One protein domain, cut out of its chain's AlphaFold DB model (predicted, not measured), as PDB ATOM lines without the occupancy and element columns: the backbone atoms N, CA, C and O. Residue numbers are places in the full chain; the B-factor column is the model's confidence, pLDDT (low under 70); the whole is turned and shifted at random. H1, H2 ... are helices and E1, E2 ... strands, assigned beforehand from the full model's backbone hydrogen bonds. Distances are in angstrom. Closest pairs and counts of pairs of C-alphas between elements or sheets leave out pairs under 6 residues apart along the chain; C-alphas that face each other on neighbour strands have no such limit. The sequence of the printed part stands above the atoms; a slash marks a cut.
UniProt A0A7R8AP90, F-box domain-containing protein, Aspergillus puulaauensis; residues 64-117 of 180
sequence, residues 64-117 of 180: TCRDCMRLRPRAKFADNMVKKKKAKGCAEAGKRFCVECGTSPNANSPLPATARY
ATOM      1  N   THR A  64     -20.701   4.502 -39.416       96.50
ATOM      2  CA  THR A  64     -19.812   4.259 -38.281       96.50
ATOM      3  C   THR A  64     -19.029   5.516 -37.898       96.50
ATOM      4  O   THR A  64     -18.398   6.149 -38.744       96.50
ATOM      5  N   CYS A  65     -19.039   5.876 -36.612       94.94
ATOM      6  CA  CYS A  65     -18.160   6.898 -36.045       94.94
ATOM      7  C   CYS A  65     -17.007   6.237 -35.284       94.94
ATOM      8  O   CYS A  65     -17.246   5.517 -34.314       94.94
ATOM      9  N   ARG A  66     -15.766   6.530 -35.690       92.38
ATOM     10  CA  ARG A  66     -14.550   5.995 -35.063       92.38
ATOM     11  C   ARG A  66     -14.346   6.485 -33.634       92.38
ATOM     12  O   ARG A  66     -13.902   5.722 -32.791       92.38
ATOM     13  N   ASP A  67     -14.665   7.745 -33.368       90.12
ATOM     14  CA  ASP A  67     -14.309   8.370 -32.092       90.12
ATOM     15  C   ASP A  67     -15.265   7.943 -30.960       90.12
ATOM     16  O   ASP A  67     -14.830   7.677 -29.847       90.12
ATOM     17  N   CYS A  68     -16.575   7.827 -31.229       89.62
ATOM     18  CA  CYS A  68     -17.539   7.353 -30.223       89.62
ATOM     19  C   CYS A  68     -17.904   5.870 -30.332       89.62
ATOM     20  O   CYS A  68     -18.722   5.423 -29.532       89.62
ATOM     21  N   MET A  69     -17.340   5.127 -31.293       90.19
ATOM     22  CA  MET A  69     -17.583   3.688 -31.495       90.19
ATOM     23  C   MET A  69     -19.079   3.341 -31.592       90.19
ATOM     24  O   MET A  69     -19.578   2.408 -30.964       90.19
ATOM     25  N   ARG A  70     -19.830   4.140 -32.362       91.31
ATOM     26  CA  ARG A  70     -21.288   4.004 -32.537       91.31
ATOM     27  C   ARG A  70     -21.687   4.170 -33.997       91.31
ATOM     28  O   ARG A  70     -21.105   4.989 -34.712       91.31
ATOM     29  N   LEU A  71     -22.748   3.474 -34.398       94.31
ATOM     30  CA  LEU A  71     -23.501   3.790 -35.611       94.31
ATOM     31  C   LEU A  71     -24.361   5.026 -35.364       94.31
ATOM     32  O   LEU A  71     -25.077   5.103 -34.360       94.31
ATOM     33  N   ARG A  72     -24.299   6.000 -36.269       96.25
ATOM     34  CA  ARG A  72     -25.134   7.203 -36.225       96.25
ATOM     35  C   ARG A  72     -25.824   7.415 -37.576       96.25
ATOM     36  O   ARG A  72     -25.252   7.043 -38.599       96.25
ATOM     37  N   PRO A  73     -27.019   8.027 -37.600       97.00
ATOM     38  CA  PRO A  73     -27.675   8.396 -38.849       97.00
ATOM     39  C   PRO A  73     -26.821   9.355 -39.677       97.00
ATOM     40  O   PRO A  73     -26.051  10.149 -39.125       97.00
ATOM     41  N   ARG A  74     -27.026   9.351 -40.993       96.88
ATOM     42  CA  ARG A  74     -26.380  10.252 -41.954       96.88
ATOM     43  C   ARG A  74     -26.341  11.723 -41.545       96.88
ATOM     44  O   ARG A  74     -25.309  12.369 -41.733       96.88
ATOM     45  N   ALA A  75     -27.422  12.237 -40.958       96.56
ATOM     46  CA  ALA A  75     -27.537  13.625 -40.497       96.56
ATOM     47  C   ALA A  75     -26.522  14.005 -39.399       96.56
ATOM     48  O   ALA A  75     -26.323  15.176 -39.102       96.56
ATOM     49  N   LYS A  76     -25.856  13.024 -38.778       97.25
ATOM     50  CA  LYS A  76     -24.827  13.251 -37.754       97.25
ATOM     51  C   LYS A  76     -23.411  13.346 -38.324       97.25
ATOM     52  O   LYS A  76     -22.465  13.449 -37.545       97.25
ATOM     53  N   PHE A  77     -23.246  13.317 -39.644       97.81
ATOM     54  CA  PHE A  77     -21.948  13.406 -40.311       97.81
ATOM     55  C   PHE A  77     -21.912  14.560 -41.307       97.81
ATOM     56  O   PHE A  77     -22.888  14.832 -42.005       97.81
ATOM     57  N   ALA A  78     -20.748  15.189 -41.427       97.38
ATOM     58  CA  ALA A  78     -20.493  16.136 -42.500       97.38
ATOM     59  C   ALA A  78     -20.475  15.431 -43.868       97.38
ATOM     60  O   ALA A  78     -20.092  14.266 -43.988       97.38
ATOM     61  N   ASP A  79     -20.840  16.145 -44.924       97.19
ATOM     62  CA  ASP A  79     -20.888  15.636 -46.295       97.19
ATOM     63  C   ASP A  79     -19.548  15.075 -46.770       97.19
ATOM     64  O   ASP A  79     -19.489  14.038 -47.431       97.19
ATOM     65  N   ASN A  80     -18.449  15.730 -46.399       95.56
ATOM     66  CA  ASN A  80     -17.101  15.261 -46.708       95.56
ATOM     67  C   ASN A  80     -16.710  13.987 -45.935       95.56
ATOM     68  O   ASN A  80     -15.760  13.311 -46.332       95.56
ATOM     69  N   MET A  81     -17.429  13.641 -44.863       96.50
ATOM     70  CA  MET A  81     -17.222  12.407 -44.105       96.50
ATOM     71  C   MET A  81     -17.930  11.216 -44.738       96.50
ATOM     72  O   MET A  81     -17.568  10.100 -44.417       96.50
ATOM     73  N   VAL A  82     -18.881  11.403 -45.650       96.31
ATOM     74  CA  VAL A  82     -19.657  10.284 -46.221       96.31
ATOM     75  C   VAL A  82     -19.482  10.114 -47.732       96.31
ATOM     76  O   VAL A  82     -20.113   9.249 -48.333       96.31
ATOM     77  N   LYS A  83     -18.648  10.950 -48.360       94.44
ATOM     78  CA  LYS A  83     -18.392  10.962 -49.809       94.44
ATOM     79  C   LYS A  83     -16.979  10.459 -50.128       94.44
ATOM     80  O   LYS A  83     -16.096  10.417 -49.266       94.44
ATOM     81  N   LYS A  84     -16.736  10.160 -51.408       94.62
ATOM     82  CA  LYS A  84     -15.423   9.760 -51.950       94.62
ATOM     83  C   LYS A  84     -14.838   8.578 -51.155       94.62
ATOM     84  O   LYS A  84     -15.550   7.631 -50.852       94.62
ATOM     85  N   LYS A  85     -13.559   8.648 -50.766       95.50
ATOM     86  CA  LYS A  85     -12.843   7.574 -50.057       95.50
ATOM     87  C   LYS A  85     -13.474   7.182 -48.712       95.50
ATOM     88  O   LYS A  85     -13.200   6.085 -48.237       95.50
ATOM     89  N   LYS A  86     -14.290   8.055 -48.106       95.81
ATOM     90  CA  LYS A  86     -14.962   7.825 -46.814       95.81
ATOM     91  C   LYS A  86     -16.401   7.316 -46.950       95.81
ATOM     92  O   LYS A  86     -17.087   7.165 -45.940       95.81
ATOM     93  N   ALA A  87     -16.873   7.087 -48.176       95.00
ATOM     94  CA  ALA A  87     -18.173   6.472 -48.410       95.00
ATOM     95  C   ALA A  87     -18.237   5.051 -47.823       95.00
ATOM     96  O   ALA A  87     -17.212   4.457 -47.474       95.00
ATOM     97  N   LYS A  88     -19.455   4.508 -47.708       94.38
ATOM     98  CA  LYS A  88     -19.679   3.150 -47.194       94.38
ATOM     99  C   LYS A  88     -18.872   2.127 -48.000       94.38
ATOM    100  O   LYS A  88     -18.772   2.243 -49.219       94.38
ATOM    101  N   GLY A  89     -18.253   1.171 -47.310       91.44
ATOM    102  CA  GLY A  89     -17.429   0.121 -47.927       91.44
ATOM    103  C   GLY A  89     -16.111   0.588 -48.568       91.44
ATOM    104  O   GLY A  89     -15.364  -0.237 -49.084       91.44
ATOM    105  N   CYS A  90     -15.786   1.884 -48.539       94.81
ATOM    106  CA  CYS A  90     -14.537   2.397 -49.102       94.81
ATOM    107  C   CYS A  90     -13.376   2.316 -48.095       94.81
ATOM    108  O   CYS A  90     -13.580   2.255 -46.884       94.81
ATOM    109  N   ALA A  91     -12.135   2.395 -48.590       93.44
ATOM    110  CA  ALA A  91     -10.920   2.225 -47.781       93.44
ATOM    111  C   ALA A  91     -10.819   3.167 -46.562       93.44
ATOM    112  O   ALA A  91     -10.232   2.804 -45.547       93.44
ATOM    113  N   GLU A  92     -11.402   4.369 -46.639       95.25
ATOM    114  CA  GLU A  92     -11.341   5.379 -45.575       95.25
ATOM    115  C   GLU A  92     -12.648   5.506 -44.782       95.25
ATOM    116  O   GLU A  92     -12.812   6.438 -43.990       95.25
ATOM    117  N   ALA A  93     -13.571   4.555 -44.953       95.06
ATOM    118  CA  ALA A  93     -14.820   4.460 -44.205       95.06
ATOM    119  C   ALA A  93     -14.560   4.500 -42.683       95.06
ATOM    120  O   ALA A  93     -15.163   5.290 -41.956       95.06
ATOM    121  N   GLY A  94     -13.554   3.764 -42.203       93.94
ATOM    122  CA  GLY A  94     -13.169   3.738 -40.789       93.94
ATOM    123  C   GLY A  94     -12.585   5.043 -40.231       93.94
ATOM    124  O   GLY A  94     -12.411   5.145 -39.021       93.94
ATOM    125  N   LYS A  95     -12.284   6.059 -41.056       93.81
ATOM    126  CA  LYS A  95     -11.759   7.365 -40.599       93.81
ATOM    127  C   LYS A  95     -12.851   8.421 -40.377       93.81
ATOM    128  O   LYS A  95     -12.543   9.602 -40.196       93.81
ATOM    129  N   ARG A  96     -14.125   8.025 -40.411       95.19
ATOM    130  CA  ARG A  96     -15.269   8.899 -40.137       95.19
ATOM    131  C   ARG A  96     -15.391   9.258 -38.665       95.19
ATOM    132  O   ARG A  96     -15.155   8.439 -37.780       95.19
ATOM    133  N   PHE A  97     -15.863  10.472 -38.420       94.75
ATOM    134  CA  PHE A  97     -16.293  10.932 -37.110       94.75
ATOM    135  C   PHE A  97     -17.578  11.744 -37.245       94.75
ATOM    136  O   PHE A  97     -17.794  12.411 -38.258       94.75
ATOM    137  N   CYS A  98     -18.452  11.640 -36.248       95.69
ATOM    138  CA  CYS A  98     -19.694  12.396 -36.227       95.69
ATOM    139  C   CYS A  98     -19.435  13.835 -35.779       95.69
ATOM    140  O   CYS A  98     -18.433  14.127 -35.125       95.69
ATOM    141  N   VAL A  99     -20.366  14.725 -36.106       95.19
ATOM    142  CA  VAL A  99     -20.275  16.158 -35.807       95.19
ATOM    143  C   VAL A  99     -20.087  16.397 -34.311       95.19
ATOM    144  O   VAL A  99     -19.176  17.123 -33.944       95.19
ATOM    145  N   GLU A 100     -20.841  15.687 -33.464       92.62
ATOM    146  CA  GLU A 100     -20.697  15.733 -31.998       92.62
ATOM    147  C   GLU A 100     -19.247  15.465 -31.552       92.62
ATOM    148  O   GLU A 100     -18.699  16.234 -30.773       92.62
ATOM    149  N   CYS A 101     -18.594  14.425 -32.086       92.12
ATOM    150  CA  CYS A 101     -17.192  14.124 -31.767       92.12
ATOM    151  C   CYS A 101     -16.221  15.159 -32.346       92.12
ATOM    152  O   CYS A 101     -15.161  15.387 -31.772       92.12
ATOM    153  N   GLY A 102     -16.565  15.771 -33.481       92.06
ATOM    154  CA  GLY A 102     -15.759  16.816 -34.103       92.06
ATOM    155  C   GLY A 102     -15.796  18.146 -33.347       92.06
ATOM    156  O   GLY A 102     -14.767  18.814 -33.280       92.06
ATOM    157  N   THR A 103     -16.946  18.525 -32.779       90.31
ATOM    158  CA  THR A 103     -17.150  19.796 -32.056       90.31
ATOM    159  C   THR A 103     -16.816  19.698 -30.572       90.31
ATOM    160  O   THR A 103     -16.276  20.630 -29.990       90.31
ATOM    161  N   SER A 104     -17.145  18.567 -29.954       84.06
ATOM    162  CA  SER A 104     -16.943  18.296 -28.533       84.06
ATOM    163  C   SER A 104     -16.368  16.887 -28.399       84.06
ATOM    164  O   SER A 104     -17.128  15.911 -28.395       84.06
ATOM    165  N   PRO A 105     -15.035  16.748 -28.339       68.81
ATOM    166  CA  PRO A 105     -14.408  15.444 -28.208       68.81
ATOM    167  C   PRO A 105     -14.954  14.739 -26.971       68.81
ATOM    168  O   PRO A 105     -15.005  15.308 -25.883       68.81
ATOM    169  N   ASN A 106     -15.388  13.496 -27.145       67.19
ATOM    170  CA  ASN A 106     -15.843  12.688 -26.025       67.19
ATOM    171  C   ASN A 106     -14.648  12.409 -25.100       67.19
ATOM    172  O   ASN A 106     -13.671  11.819 -25.553       67.19
ATOM    173  N   ALA A 107     -14.740  12.778 -23.820       66.38
ATOM    174  CA  ALA A 107     -13.705  12.478 -22.824       66.38
ATOM    175  C   ALA A 107     -13.471  10.964 -22.652       66.38
ATOM    176  O   ALA A 107     -12.366  10.541 -22.338       66.38
ATOM    177  N   ASN A 108     -14.495  10.151 -22.927       65.69
ATOM    178  CA  ASN A 108     -14.435   8.688 -22.899       65.69
ATOM    179  C   ASN A 108     -14.043   8.082 -24.261       65.69
ATOM    180  O   ASN A 108     -14.218   6.884 -24.481       65.69
ATOM    181  N   SER A 109     -13.598   8.904 -25.217       66.62
ATOM    182  CA  SER A 109     -13.051   8.423 -26.486       66.62
ATOM    183  C   SER A 109     -11.698   7.748 -26.241       66.62
ATOM    184  O   SER A 109     -10.875   8.296 -25.513       66.62
ATOM    185  N   PRO A 110     -11.404   6.616 -26.904       65.50
ATOM    186  CA  PRO A 110     -10.072   6.008 -26.865       65.50
ATOM    187  C   PRO A 110      -9.005   6.835 -27.610       65.50
ATOM    188  O   PRO A 110      -7.829   6.483 -27.594       65.50
ATOM    189  N   LEU A 111      -9.400   7.912 -28.301       67.62
ATOM    190  CA  LEU A 111      -8.513   8.823 -29.033       67.62
ATOM    191  C   LEU A 111      -8.339  10.160 -28.291       67.62
ATOM    192  O   LEU A 111      -9.290  10.597 -27.641       67.62
ATOM    193  N   PRO A 112      -7.186  10.852 -28.454       64.88
ATOM    194  CA  PRO A 112      -6.934  12.154 -27.839       64.88
ATOM    195  C   PRO A 112      -8.078  13.139 -28.093       64.88
ATOM    196  O   PRO A 112      -8.523  13.311 -29.231       64.88
ATOM    197  N   ALA A 113      -8.546  13.782 -27.024       64.62
ATOM    198  CA  ALA A 113      -9.723  14.640 -27.010       64.62
ATOM    199  C   ALA A 113      -9.449  16.034 -27.613       64.62
ATOM    200  O   ALA A 113      -9.570  17.049 -26.931       64.62
ATOM    201  N   THR A 114      -9.074  16.108 -28.892       70.81
ATOM    202  CA  THR A 114      -8.911  17.385 -29.606       70.81
ATOM    203  C   THR A 114     -10.098  17.656 -30.524       70.81
ATOM    204  O   THR A 114     -10.496  16.809 -31.329       70.81
ATOM    205  N   ALA A 115     -10.701  18.842 -30.385       80.56
ATOM    206  CA  ALA A 115     -11.788  19.269 -31.260       80.56
ATOM    207  C   ALA A 115     -11.246  19.380 -32.688       80.56
ATOM    208  O   ALA A 115     -10.233  20.035 -32.927       80.56
ATOM    209  N   ARG A 116     -11.908  18.711 -33.636       89.12
ATOM    210  CA  ARG A 116     -11.524  18.722 -35.057       89.12
ATOM    211  C   ARG A 116     -12.198  19.854 -35.823       89.12
ATOM    212  O   ARG A 116     -11.703  20.246 -36.874       89.12
ATOM    213  N   TYR A 117     -13.314  20.360 -35.307       92.50
ATOM    214  CA  TYR A 117     -13.957  21.576 -35.780       92.50
ATOM    215  C   TYR A 117     -13.687  22.690 -34.772       92.50
ATOM    216  O   TYR A 117     -14.223  22.680 -33.665       92.50
TER     217      TYR A 117
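What this domain is: This is residues 64 to 117 of the 180 residues of the protein "F-box domain-containing protein" of Aspergillus puulaauensis (UniProt A0A7R8AP90). Little regular structure: an elongated body made mostly of loops, with one short strand and two short helices set singly along it. Loop residues 83 to 93 make one end of the long axis and residues 105 to 113 the other. The printed part has 54 residues, with E1, H1 and H2 in that order, class mixed, under half in named elements. It is compact, radius of gyration of the C-alphas 10.5 A, spanning 28 by 18 by 17 A.

How they stand to each other: Residues 64 to 65 pair antiparallel with residues 70 to 71 of E1, residues 70 to 73, which pairs with no named strand. A tight link leads to H1, residues 79 to 82, too short for an O i to N i+4 pair. In H2, residues 99 to 103, every such pair is within hydrogen-bond range. E1, H1 and H2 are apart from one another.

Where its parts are: E1 starts at C-alpha 70 (-21.288, 4.004, -32.537) and measures 10.0 A, H1 5.5 A. H2 measures 6.1 A, ending at C-alpha 103 (-17.150, 19.796, -32.056).

The domain as a whole: The C-alphas farthest apart, Lys 84 and Ala 107, are 29.3 A apart. The printed part has no cut. H1 to H2 is a long link. Residues 105 to 113 have pLDDT under 70.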